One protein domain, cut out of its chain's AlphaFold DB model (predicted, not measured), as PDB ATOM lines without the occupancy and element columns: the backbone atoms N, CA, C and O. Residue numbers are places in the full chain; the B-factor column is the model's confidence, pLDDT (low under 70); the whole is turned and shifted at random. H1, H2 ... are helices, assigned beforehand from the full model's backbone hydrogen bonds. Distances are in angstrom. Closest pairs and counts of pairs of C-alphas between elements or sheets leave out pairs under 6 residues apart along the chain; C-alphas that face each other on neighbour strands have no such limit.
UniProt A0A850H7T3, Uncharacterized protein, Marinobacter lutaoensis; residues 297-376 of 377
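AT A GLANCE: This is residues 297 to 376 of the 377 residues of an uncharacterized protein of Marinobacter lutaoensis (UniProt A0A850H7T3). What shape stands out first? Two pairs of short helices, the hairpin of H2 and H3 and beside it H1 with H4, make a loosely joined body, and residues 365 to 376, with H5, stick out as an arm at the end away from H3. What is it made of? The printed part has 80 residues with five named helices, H1 to H5 in order, and no named strand: all helix. How spread out is it? It is loose, with a radius of gyration of the C-alphas of 14.7 A, and elongated, spanning 49 by 27 by 19 A.

HOW THE PARTS SIT: What does H1, residues 306 to 313, touch? It only just touches H2, residues 324 to 332, with 3 pairs of C-alphas within 8 A, the closest Phe 313 and Gly 324 at 5.8 A, about perpendicular at 80 degrees. It also only just touches H4, residues 352 to 360, with 3 such pairs, the closest Ile 309 and Phe 359 at 6.4 A, at a shallow tilt of 20 degrees, opposite ways. Where is H3, residues 335 to 343? It touches H2 as a helical hairpin, closest C-alphas Met 329 and Val 338 at 6.2 A, at a shallow tilt of 24 degrees, opposite ways. What stays apart? H5, residues 365 to 374, touches no helix, while H2 and H4 are near each other. Are the helix backbones complete? In H1 to H5 every O i to N i+4 pair is within hydrogen-bond range.

IN THESE COORDINATES: Where does H1 begin? C-alpha 306 is at (251.926, 255.080, 228.820). How long are the helices? From first to last C-alpha, H1 is 9.8 A, H2 13.2 A, H3 12.0 A, H4 11.8 A and H5 14.3 A, ending at (252.486, 242.522, 210.080).

THE WHOLE: How far does it reach? The farthest C-alphas, Ser 336 and Trp 376, are 50.1 A apart. Is it continuous? The printed part has no cut, and no link is long. Where is confidence low? Residues 350 to 351 and 361 to 376 are under 70.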
ATOM      1  N   ASP A 297     236.199 264.071 223.966       85.81
ATOM      2  CA  ASP A 297     236.850 264.440 222.721       85.81
ATOM      3  C   ASP A 297     237.426 265.868 222.762       85.81
ATOM      4  O   ASP A 297     238.592 266.053 222.408       85.81
ATOM      5  N   MET A 298     236.702 266.837 223.335       84.56
ATOM      6  CA  MET A 298     237.216 268.200 223.536       84.56
ATOM      7  C   MET A 298     238.500 268.258 224.368       84.56
ATOM      8  O   MET A 298     239.406 269.031 224.055       84.56
ATOM      9  N   ILE A 299     238.600 267.447 225.423       86.88
ATOM     10  CA  ILE A 299     239.766 267.450 226.319       86.88
ATOM     11  C   ILE A 299     240.885 266.499 225.861       86.88
ATOM     12  O   ILE A 299     241.924 266.399 226.516       86.88
ATOM     13  N   SER A 300     240.708 265.797 224.736       83.62
ATOM     14  CA  SER A 300     241.643 264.783 224.211       83.62
ATOM     15  C   SER A 300     242.778 265.357 223.356       83.62
ATOM     16  O   SER A 300     243.447 264.617 222.640       83.62
ATOM     17  N   GLY A 301     243.031 266.667 223.438       71.56
ATOM     18  CA  GLY A 301     243.945 267.415 222.562       71.56
ATOM     19  C   GLY A 301     245.417 266.970 222.533       71.56
ATOM     20  O   GLY A 301     246.211 267.577 221.823       71.56
ATOM     21  N   SER A 302     245.816 265.925 223.265       72.81
ATOM     22  CA  SER A 302     247.122 265.267 223.126       72.81
ATOM     23  C   SER A 302     247.071 263.801 223.571       72.81
ATOM     24  O   SER A 302     246.204 263.402 224.347       72.81
ATOM     25  N   ALA A 303     248.007 262.978 223.081       73.62
ATOM     26  CA  ALA A 303     248.105 261.583 223.509       73.62
ATOM     27  C   ALA A 303     248.557 261.459 224.969       73.62
ATOM     28  O   ALA A 303     249.519 262.103 225.393       73.62
ATOM     29  N   ARG A 304     247.920 260.535 225.692       85.62
ATOM     30  CA  ARG A 304     248.218 260.246 227.095       85.62
ATOM     31  C   ARG A 304     249.528 259.487 227.277       85.62
ATOM     32  O   ARG A 304     250.069 258.862 226.349       85.62
ATOM     33  N   SER A 305     250.082 259.598 228.481       87.19
ATOM     34  CA  SER A 305     251.301 258.879 228.848       87.19
ATOM     35  C   SER A 305     251.037 257.366 228.896       87.19
ATOM     36  O   SER A 305     249.907 256.931 229.099       87.19
ATOM     37  N   ILE A 306     252.074 256.543 228.698       84.88
ATOM     38  CA  ILE A 306     251.926 255.080 228.820       84.88
ATOM     39  C   ILE A 306     251.484 254.714 230.241       84.88
ATOM     40  O   ILE A 306     250.668 253.815 230.404       84.88
ATOM     41  N   GLU A 307     251.981 255.432 231.250       89.75
ATOM     42  CA  GLU A 307     251.571 255.244 232.640       89.75
ATOM     43  C   GLU A 307     250.063 255.452 232.812       89.75
ATOM     44  O   GLU A 307     249.387 254.578 233.344       89.75
ATOM     45  N   GLU A 308     249.523 256.553 232.295       86.81
ATOM     46  CA  GLU A 308     248.094 256.878 232.364       86.81
ATOM     47  C   GLU A 308     247.234 255.864 231.587       86.81
ATOM     48  O   GLU A 308     246.150 255.488 232.022       86.81
ATOM     49  N   ILE A 309     247.739 255.318 230.475       85.81
ATOM     50  CA  ILE A 309     247.073 254.217 229.758       85.81
ATOM     51  C   ILE A 309     247.060 252.937 230.618       85.81
ATOM     52  O   ILE A 309     246.033 252.275 230.761       85.81
ATOM     53  N   VAL A 310     248.192 252.562 231.209       86.50
ATOM     54  CA  VAL A 310     248.298 251.348 232.034       86.50
ATOM     55  C   VAL A 310     247.432 251.458 233.291       86.50
ATOM     56  O   VAL A 310     246.742 250.507 233.663       86.50
ATOM     57  N   ARG A 311     247.437 252.623 233.930       89.94
ATOM     58  CA  ARG A 311     246.716 252.875 235.174       89.94
ATOM     59  C   ARG A 311     245.233 253.106 234.920       89.94
ATOM     60  O   ARG A 311     244.413 252.328 235.391       89.94
ATOM     61  N   ASN A 312     244.871 254.107 234.124       88.12
ATOM     62  CA  ASN A 312     243.490 254.588 234.031       88.12
ATOM     63  C   ASN A 312     242.665 253.872 232.943       88.12
ATOM     64  O   ASN A 312     241.463 253.661 233.134       88.12
ATOM     65  N   PHE A 313     243.290 253.443 231.836       83.88
ATOM     66  CA  PHE A 313     242.606 252.691 230.770       83.88
ATOM     67  C   PHE A 313     242.557 251.180 231.048       83.88
ATOM     68  O   PHE A 313     241.483 250.587 230.955       83.88
ATOM     69  N   LEU A 314     243.680 250.548 231.424       83.12
ATOM     70  CA  LEU A 314     243.692 249.113 231.774       83.12
ATOM     71  C   LEU A 314     243.257 248.835 233.221       83.12
ATOM     72  O   LEU A 314     242.904 247.698 233.538       83.12
ATOM     73  N   GLY A 315     243.264 249.843 234.097       86.00
ATOM     74  CA  GLY A 315     242.825 249.702 235.486       86.00
ATOM     75  C   GLY A 315     243.812 248.945 236.378       86.00
ATOM     76  O   GLY A 315     243.380 248.315 237.346       86.00
ATOM     77  N   LEU A 316     245.108 248.948 236.043       86.75
ATOM     78  CA  LEU A 316     246.134 248.215 236.787       86.75
ATOM     79  C   LEU A 316     246.641 249.034 237.982       86.75
ATOM     80  O   LEU A 316     247.128 250.149 237.807       86.75
ATOM     81  N   ASN A 317     246.580 248.445 239.183       88.06
ATOM     82  CA  ASN A 317     247.053 249.033 240.447       88.06
ATOM     83  C   ASN A 317     246.487 250.432 240.748       88.06
ATOM     84  O   ASN A 317     247.200 251.297 241.252       88.06
ATOM     85  N   VAL A 318     245.210 250.650 240.444       88.56
ATOM     86  CA  VAL A 318     244.505 251.895 240.758       88.56
ATOM     87  C   VAL A 318     243.185 251.620 241.458       88.56
ATOM     88  O   VAL A 318     242.586 250.554 241.292       88.56
ATOM     89  N   GLU A 319     242.740 252.599 242.237       88.31
ATOM     90  CA  GLU A 319     241.431 252.575 242.878       88.31
ATOM     91  C   GLU A 319     240.301 252.640 241.842       88.31
ATOM     92  O   GLU A 319     240.474 253.117 240.718       88.31
ATOM     93  N   ASP A 320     239.101 252.200 242.231       81.44
ATOM     94  CA  ASP A 320     237.924 252.196 241.352       81.44
ATOM     95  C   ASP A 320     237.585 253.577 240.782       81.44
ATOM     96  O   ASP A 320     237.119 253.685 239.648       81.44
ATOM     97  N   ARG A 321     237.874 254.639 241.542       83.88
ATOM     98  CA  ARG A 321     237.647 256.028 241.126       83.88
ATOM     99  C   ARG A 321     238.583 256.495 240.012       83.88
ATOM    100  O   ARG A 321     238.243 257.413 239.271       83.88
ATOM    101  N   GLU A 322     239.738 255.857 239.875       85.50
ATOM    102  CA  GLU A 322     240.784 256.243 238.930       85.50
ATOM    103  C   GLU A 322     240.783 255.387 237.655       85.50
ATOM    104  O   GLU A 322     241.661 255.557 236.810       85.50
ATOM    105  N   ARG A 323     239.805 254.494 237.459       86.00
ATOM    106  CA  ARG A 323     239.742 253.625 236.272       86.00
ATOM    107  C   ARG A 323     238.443 253.738 235.481       86.00
ATOM    108  O   ARG A 323     237.369 254.009 236.018       86.00
ATOM    109  N   GLY A 324     238.544 253.473 234.180       82.25
ATOM    110  CA  GLY A 324     237.394 253.324 233.287       82.25
ATOM    111  C   GLY A 324     236.487 254.559 233.230       82.25
ATOM    112  O   GLY A 324     236.951 255.685 233.083       82.25
ATOM    113  N   ILE A 325     235.170 254.352 233.321       84.69
ATOM    114  CA  ILE A 325     234.182 255.435 233.169       84.69
ATOM    115  C   ILE A 325     234.228 256.420 234.345       84.69
ATOM    116  O   ILE A 325     234.021 257.613 234.138       84.69
ATOM    117  N   VAL A 326     234.529 255.958 235.563       87.00
ATOM    118  CA  VAL A 326     234.577 256.830 236.752       87.00
ATOM    119  C   VAL A 326     235.736 257.819 236.653       87.00
ATOM    120  O   VAL A 326     235.576 258.993 236.975       87.00
ATOM    121  N   TYR A 327     236.868 257.383 236.093       89.19
ATOM    122  CA  TYR A 327     237.967 258.282 235.752       89.19
ATOM    123  C   TYR A 327     237.514 259.406 234.810       89.19
ATOM    124  O   TYR A 327     237.776 260.576 235.076       89.19
ATOM    125  N   PHE A 328     236.753 259.085 233.760       89.12
ATOM    126  CA  PHE A 328     236.188 260.108 232.879       89.12
ATOM    127  C   PHE A 328     235.219 261.039 233.587       89.12
ATOM    128  O   PHE A 328     235.315 262.244 233.388       89.12
ATOM    129  N   MET A 329     234.341 260.519 234.443       90.56
ATOM    130  CA  MET A 329     233.438 261.350 235.243       90.56
ATOM    131  C   MET A 329     234.215 262.377 236.078       90.56
ATOM    132  O   MET A 329     233.847 263.547 236.070       90.56
ATOM    133  N   ASN A 330     235.321 261.967 236.708       90.56
ATOM    134  CA  ASN A 330     236.200 262.860 237.472       90.56
ATOM    135  C   ASN A 330     236.877 263.945 236.620       90.56
ATOM    136  O   ASN A 330     237.206 265.006 237.142       90.56
ATOM    137  N   LEU A 331     237.087 263.704 235.323       90.06
ATOM    138  CA  LEU A 331     237.671 264.701 234.422       90.06
ATOM    139  C   LEU A 331     236.668 265.756 233.958       90.06
ATOM    140  O   LEU A 331     237.077 266.871 233.645       90.06
ATOM    141  N   VAL A 332     235.390 265.390 233.841       89.44
ATOM    142  CA  VAL A 332     234.410 266.200 233.101       89.44
ATOM    143  C   VAL A 332     233.270 266.748 233.951       89.44
ATOM    144  O   VAL A 332     232.577 267.653 233.502       89.44
ATOM    145  N   ALA A 333     233.030 266.215 235.150       90.12
ATOM    146  CA  ALA A 333     231.913 266.631 235.993       90.12
ATOM    147  C   ALA A 333     232.365 267.167 237.359       90.12
ATOM    148  O   ALA A 333     233.442 266.821 237.846       90.12
ATOM    149  N   PRO A 334     231.529 267.992 238.024       89.88
ATOM    150  CA  PRO A 334     231.804 268.452 239.382       89.88
ATOM    151  C   PRO A 334     231.952 267.281 240.360       89.88
ATOM    152  O   PRO A 334     231.110 266.380 240.371       89.88
ATOM    153  N   GLY A 335     232.955 267.337 241.243       88.19
ATOM    154  CA  GLY A 335     233.259 266.258 242.194       88.19
ATOM    155  C   GLY A 335     232.056 265.808 243.029       88.19
ATOM    156  O   GLY A 335     231.819 264.616 243.151       88.19
ATOM    157  N   SER A 336     231.208 266.740 243.480       89.44
ATOM    158  CA  SER A 336     229.995 266.408 244.244       89.44
ATOM    159  C   SER A 336     228.986 265.550 243.472       89.44
ATOM    160  O   SER A 336     228.310 264.716 244.069       89.44
ATOM    161  N   LEU A 337     228.887 265.724 242.148       87.88
ATOM    162  CA  LEU A 337     228.045 264.880 241.301       87.88
ATOM    163  C   LEU A 337     228.683 263.500 241.105       87.88
ATOM    164  O   LEU A 337     227.978 262.493 241.124       87.88
ATOM    165  N   VAL A 338     230.004 263.448 240.922       89.06
ATOM    166  CA  VAL A 338     230.730 262.180 240.765       89.06
ATOM    167  C   VAL A 338     230.667 261.354 242.046       89.06
ATOM    168  O   VAL A 338     230.400 260.155 241.975       89.06
ATOM    169  N   ASP A 339     230.841 261.989 243.205       89.50
ATOM    170  CA  ASP A 339     230.706 261.362 244.518       89.50
ATOM    171  C   ASP A 339     229.309 260.769 244.690       89.50
ATOM    172  O   ASP A 339     229.190 259.576 244.968       89.50
ATOM    173  N   GLN A 340     228.267 261.559 244.415       85.88
ATOM    174  CA  GLN A 340     226.878 261.107 244.491       85.88
ATOM    175  C   GLN A 340     226.600 259.917 243.558       85.88
ATOM    176  O   GLN A 340     225.993 258.928 243.961       85.88
ATOM    177  N   MET A 341     227.040 259.992 242.300       85.25
ATOM    178  CA  MET A 341     226.818 258.915 241.329       85.25
ATOM    179  C   MET A 341     227.577 257.644 241.720       85.25
ATOM    180  O   MET A 341     227.020 256.551 241.632       85.25
ATOM    181  N   THR A 342     228.812 257.782 242.207       86.00
ATOM    182  CA  THR A 342     229.633 256.651 242.658       86.00
ATOM    183  C   THR A 342     229.029 255.990 243.896       86.00
ATOM    184  O   THR A 342     228.981 254.763 243.961       86.00
ATOM    185  N   GLU A 343     228.516 256.778 244.846       84.38
ATOM    186  CA  GLU A 343     227.806 256.279 246.030       84.38
ATOM    187  C   GLU A 343     226.555 255.478 245.644       84.38
ATOM    188  O   GLU A 343     226.296 254.418 246.209       84.38
ATOM    189  N   TYR A 344     225.827 255.920 244.615       80.19
ATOM    190  CA  TYR A 344     224.660 255.201 244.091       80.19
ATOM    191  C   TYR A 344     225.010 254.038 243.147       80.19
ATOM    192  O   TYR A 344     224.111 253.418 242.568       80.19
ATOM    193  N   GLY A 345     226.299 253.752 242.932       77.50
ATOM    194  CA  GLY A 345     226.756 252.730 241.987       77.50
ATOM    195  C   GLY A 345     226.366 253.018 240.530       77.50
ATOM    196  O   GLY A 345     226.186 252.088 239.739       77.50
ATOM    197  N   ALA A 346     226.196 254.292 240.178       80.06
ATOM    198  CA  ALA A 346     225.823 254.766 238.853       80.06
ATOM    199  C   ALA A 346     227.024 255.381 238.121       80.06
ATOM    200  O   ALA A 346     227.923 255.967 238.720       80.06
ATOM    201  N   THR A 347     227.020 255.292 236.791       82.69
ATOM    202  CA  THR A 347     228.030 255.923 235.932       82.69
ATOM    203  C   THR A 347     227.369 256.658 234.775       82.69
ATOM    204  O   THR A 347     226.252 256.323 234.375       82.69
ATOM    205  N   PHE A 348     228.072 257.625 234.184       81.31
ATOM    206  CA  PHE A 348     227.629 258.237 232.929       81.31
ATOM    207  C   PHE A 348     227.674 257.224 231.780       81.31
ATOM    208  O   PHE A 348     228.442 256.256 231.799       81.31
ATOM    209  N   THR A 349     226.862 257.448 230.746       75.75
ATOM    210  CA  THR A 349     226.950 256.653 229.520       75.75
ATOM    211  C   THR A 349     228.191 257.075 228.739       75.75
ATOM    212  O   THR A 349     228.264 258.191 228.231       75.75
ATOM    213  N   ALA A 350     229.153 256.165 228.598       68.88
ATOM    214  CA  ALA A 350     230.348 256.368 227.790       68.88
ATOM    215  C   ALA A 350     230.522 255.181 226.831       68.88
ATOM    216  O   ALA A 350     230.803 254.068 227.283       68.88
ATOM    217  N   PRO A 351     230.340 255.355 225.513       64.75
ATOM    218  CA  PRO A 351     230.668 254.296 224.574       64.75
ATOM    219  C   PRO A 351     232.191 254.179 224.417       64.75
ATOM    220  O   PRO A 351     232.960 255.072 224.771       64.75
ATOM    221  N   PHE A 352     232.643 253.051 223.865       71.06
ATOM    222  CA  PHE A 352     234.071 252.736 223.740       71.06
ATOM    223  C   PHE A 352     234.870 253.794 222.958       71.06
ATOM    224  O   PHE A 352     236.082 253.895 223.137       71.06
ATOM    225  N   SER A 353     234.211 254.562 222.085       74.19
ATOM    226  CA  SER A 353     234.862 255.571 221.256       74.19
ATOM    227  C   SER A 353     235.499 256.667 222.109       74.19
ATOM    228  O   SER A 353     236.650 256.987 221.845       74.19
ATOM    229  N   ALA A 354     234.861 257.119 223.198       76.94
ATOM    230  CA  ALA A 354     235.459 258.068 224.145       76.94
ATOM    231  C   ALA A 354     236.791 257.564 224.728       76.94
ATOM    232  O   ALA A 354     237.740 258.330 224.855       76.94
ATOM    233  N   ASN A 355     236.899 256.263 225.021       78.88
ATOM    234  CA  ASN A 355     238.141 255.677 225.528       78.88
ATOM    235  C   ASN A 355     239.274 255.721 224.502       78.88
ATOM    236  O   ASN A 355     240.391 256.130 224.814       78.88
ATOM    237  N   ILE A 356     238.986 255.307 223.269       78.50
ATOM    238  CA  ILE A 356     239.972 255.359 222.183       78.50
ATOM    239  C   ILE A 356     240.355 256.812 221.903       78.50
ATOM    240  O   ILE A 356     241.534 257.107 221.712       78.50
ATOM    241  N   VAL A 357     239.367 257.709 221.926       79.88
ATOM    242  CA  VAL A 357     239.571 259.133 221.706       79.88
ATOM    243  C   VAL A 357     240.533 259.701 222.759       79.88
ATOM    244  O   VAL A 357     241.612 260.183 222.432       79.88
ATOM    245  N   TYR A 358     240.231 259.526 224.039       84.31
ATOM    246  CA  TYR A 358     241.051 260.090 225.107       84.31
ATOM    247  C   TYR A 358     242.478 259.559 225.155       84.31
ATOM    248  O   TYR A 358     243.435 260.328 225.235       84.31
ATOM    249  N   PHE A 359     242.631 258.237 225.124       81.88
ATOM    250  CA  PHE A 359     243.918 257.616 225.409       81.88
ATOM    251  C   PHE A 359     244.808 257.485 224.168       81.88
ATOM    252  O   PHE A 359     246.035 257.494 224.296       81.88
ATOM    253  N   LEU A 360     244.227 257.360 222.966       75.44
ATOM    254  CA  LEU A 360     244.950 256.860 221.787       75.44
ATOM    255  C   LEU A 360     245.019 257.837 220.599       75.44
ATOM    256  O   LEU A 360     245.785 257.565 219.667       75.44
ATOM    257  N   VAL A 361     244.305 258.971 220.637       67.00
ATOM    258  CA  VAL A 361     244.045 259.862 219.478       67.00
ATOM    259  C   VAL A 361     245.247 260.337 218.680       67.00
ATOM    260  O   VAL A 361     245.098 260.547 217.481       67.00
ATOM    261  N   MET A 362     246.451 260.426 219.254       54.78
ATOM    262  CA  MET A 362     247.616 260.899 218.482       54.78
ATOM    263  C   MET A 362     248.767 259.908 218.304       54.78
ATOM    264  O   MET A 362     249.631 260.146 217.464       54.78
ATOM    265  N   ARG A 363     248.833 258.793 219.046       50.75
ATOM    266  CA  ARG A 363     250.036 257.926 219.030       50.75
ATOM    267  C   ARG A 363     249.895 256.650 218.207       50.75
ATOM    268  O   ARG A 363     250.879 256.173 217.648       50.75
ATOM    269  N   TRP A 364     248.692 256.096 218.114       52.31
ATOM    270  CA  TRP A 364     248.502 254.715 217.668       52.31
ATOM    271  C   TRP A 364     247.915 254.477 216.272       52.31
ATOM    272  O   TRP A 364     247.861 253.305 215.897       52.31
ATOM    273  N   PRO A 365     247.570 255.471 215.426       47.50
ATOM    274  CA  PRO A 365     247.174 255.144 214.061       47.50
ATOM    275  C   PRO A 365     248.292 254.441 213.291       47.50
ATOM    276  O   PRO A 365     248.018 253.514 212.545       47.50
ATOM    277  N   ARG A 366     249.560 254.809 213.531       43.38
ATOM    278  CA  ARG A 366     250.725 254.152 212.914       43.38
ATOM    279  C   ARG A 366     250.894 252.704 213.372       43.38
ATOM    280  O   ARG A 366     251.311 251.885 212.572       43.38
ATOM    281  N   LEU A 367     250.540 252.377 214.619       42.19
ATOM    282  CA  LEU A 367     250.590 251.010 215.155       42.19
ATOM    283  C   LEU A 367     249.392 250.166 214.717       42.19
ATOM    284  O   LEU A 367     249.584 249.006 214.385       42.19
ATOM    285  N   LEU A 368     248.191 250.746 214.627       46.12
ATOM    286  CA  LEU A 368     247.049 250.106 213.964       46.12
ATOM    287  C   LEU A 368     247.392 249.814 212.493       46.12
ATOM    288  O   LEU A 368     247.181 248.697 212.039       46.12
ATOM    289  N   PHE A 369     248.021 250.763 211.790       43.38
ATOM    290  CA  PHE A 369     248.513 250.612 210.414       43.38
ATOM    291  C   PHE A 369     249.704 249.634 210.284       43.38
ATOM    292  O   PHE A 369     249.820 248.944 209.276       43.38
ATOM    293  N   LEU A 370     250.571 249.514 211.298       35.94
ATOM    294  CA  LEU A 370     251.669 248.531 211.346       35.94
ATOM    295  C   LEU A 370     251.174 247.122 211.689       35.94
ATOM    296  O   LEU A 370     251.658 246.162 211.103       35.94
ATOM    297  N   PHE A 371     250.173 246.980 212.561       36.47
ATOM    298  CA  PHE A 371     249.481 245.706 212.783       36.47
ATOM    299  C   PHE A 371     248.859 245.203 211.469       36.47
ATOM    300  O   PHE A 371     248.873 244.009 211.182       36.47
ATOM    301  N   PHE A 372     248.405 246.132 210.619       39.16
ATOM    302  CA  PHE A 372     247.957 245.861 209.254       39.16
ATOM    303  C   PHE A 372     249.062 245.414 208.289       39.16
ATOM    304  O   PHE A 372     248.740 244.673 207.373       39.16
ATOM    305  N   LEU A 373     250.321 245.825 208.469       33.12
ATOM    306  CA  LEU A 373     251.452 245.348 207.659       33.12
ATOM    307  C   LEU A 373     252.013 244.012 208.166       33.12
ATOM    308  O   LEU A 373     252.504 243.222 207.376       33.12
ATOM    309  N   VAL A 374     251.927 243.742 209.471       32.25
ATOM    310  CA  VAL A 374     252.486 242.522 210.080       32.25
ATOM    311  C   VAL A 374     251.518 241.334 210.007       32.25
ATOM    312  O   VAL A 374     251.964 240.197 209.964       32.25
ATOM    313  N   CYS A 375     250.203 241.565 209.941       28.30
ATOM    314  CA  CYS A 375     249.213 240.514 209.640       28.30
ATOM    315  C   CYS A 375     248.951 240.327 208.130       28.30
ATOM    316  O   CYS A 375     247.965 239.687 207.757       28.30
ATOM    317  N   TRP A 376     249.765 240.961 207.281       30.62
ATOM    318  CA  TRP A 376     249.666 240.930 205.818       30.62
ATOM    319  C   TRP A 376     250.578 239.876 205.175       30.62
ATOM    320  O   TRP A 376     250.287 239.447 204.058       30.62
TER     321      TRP A 376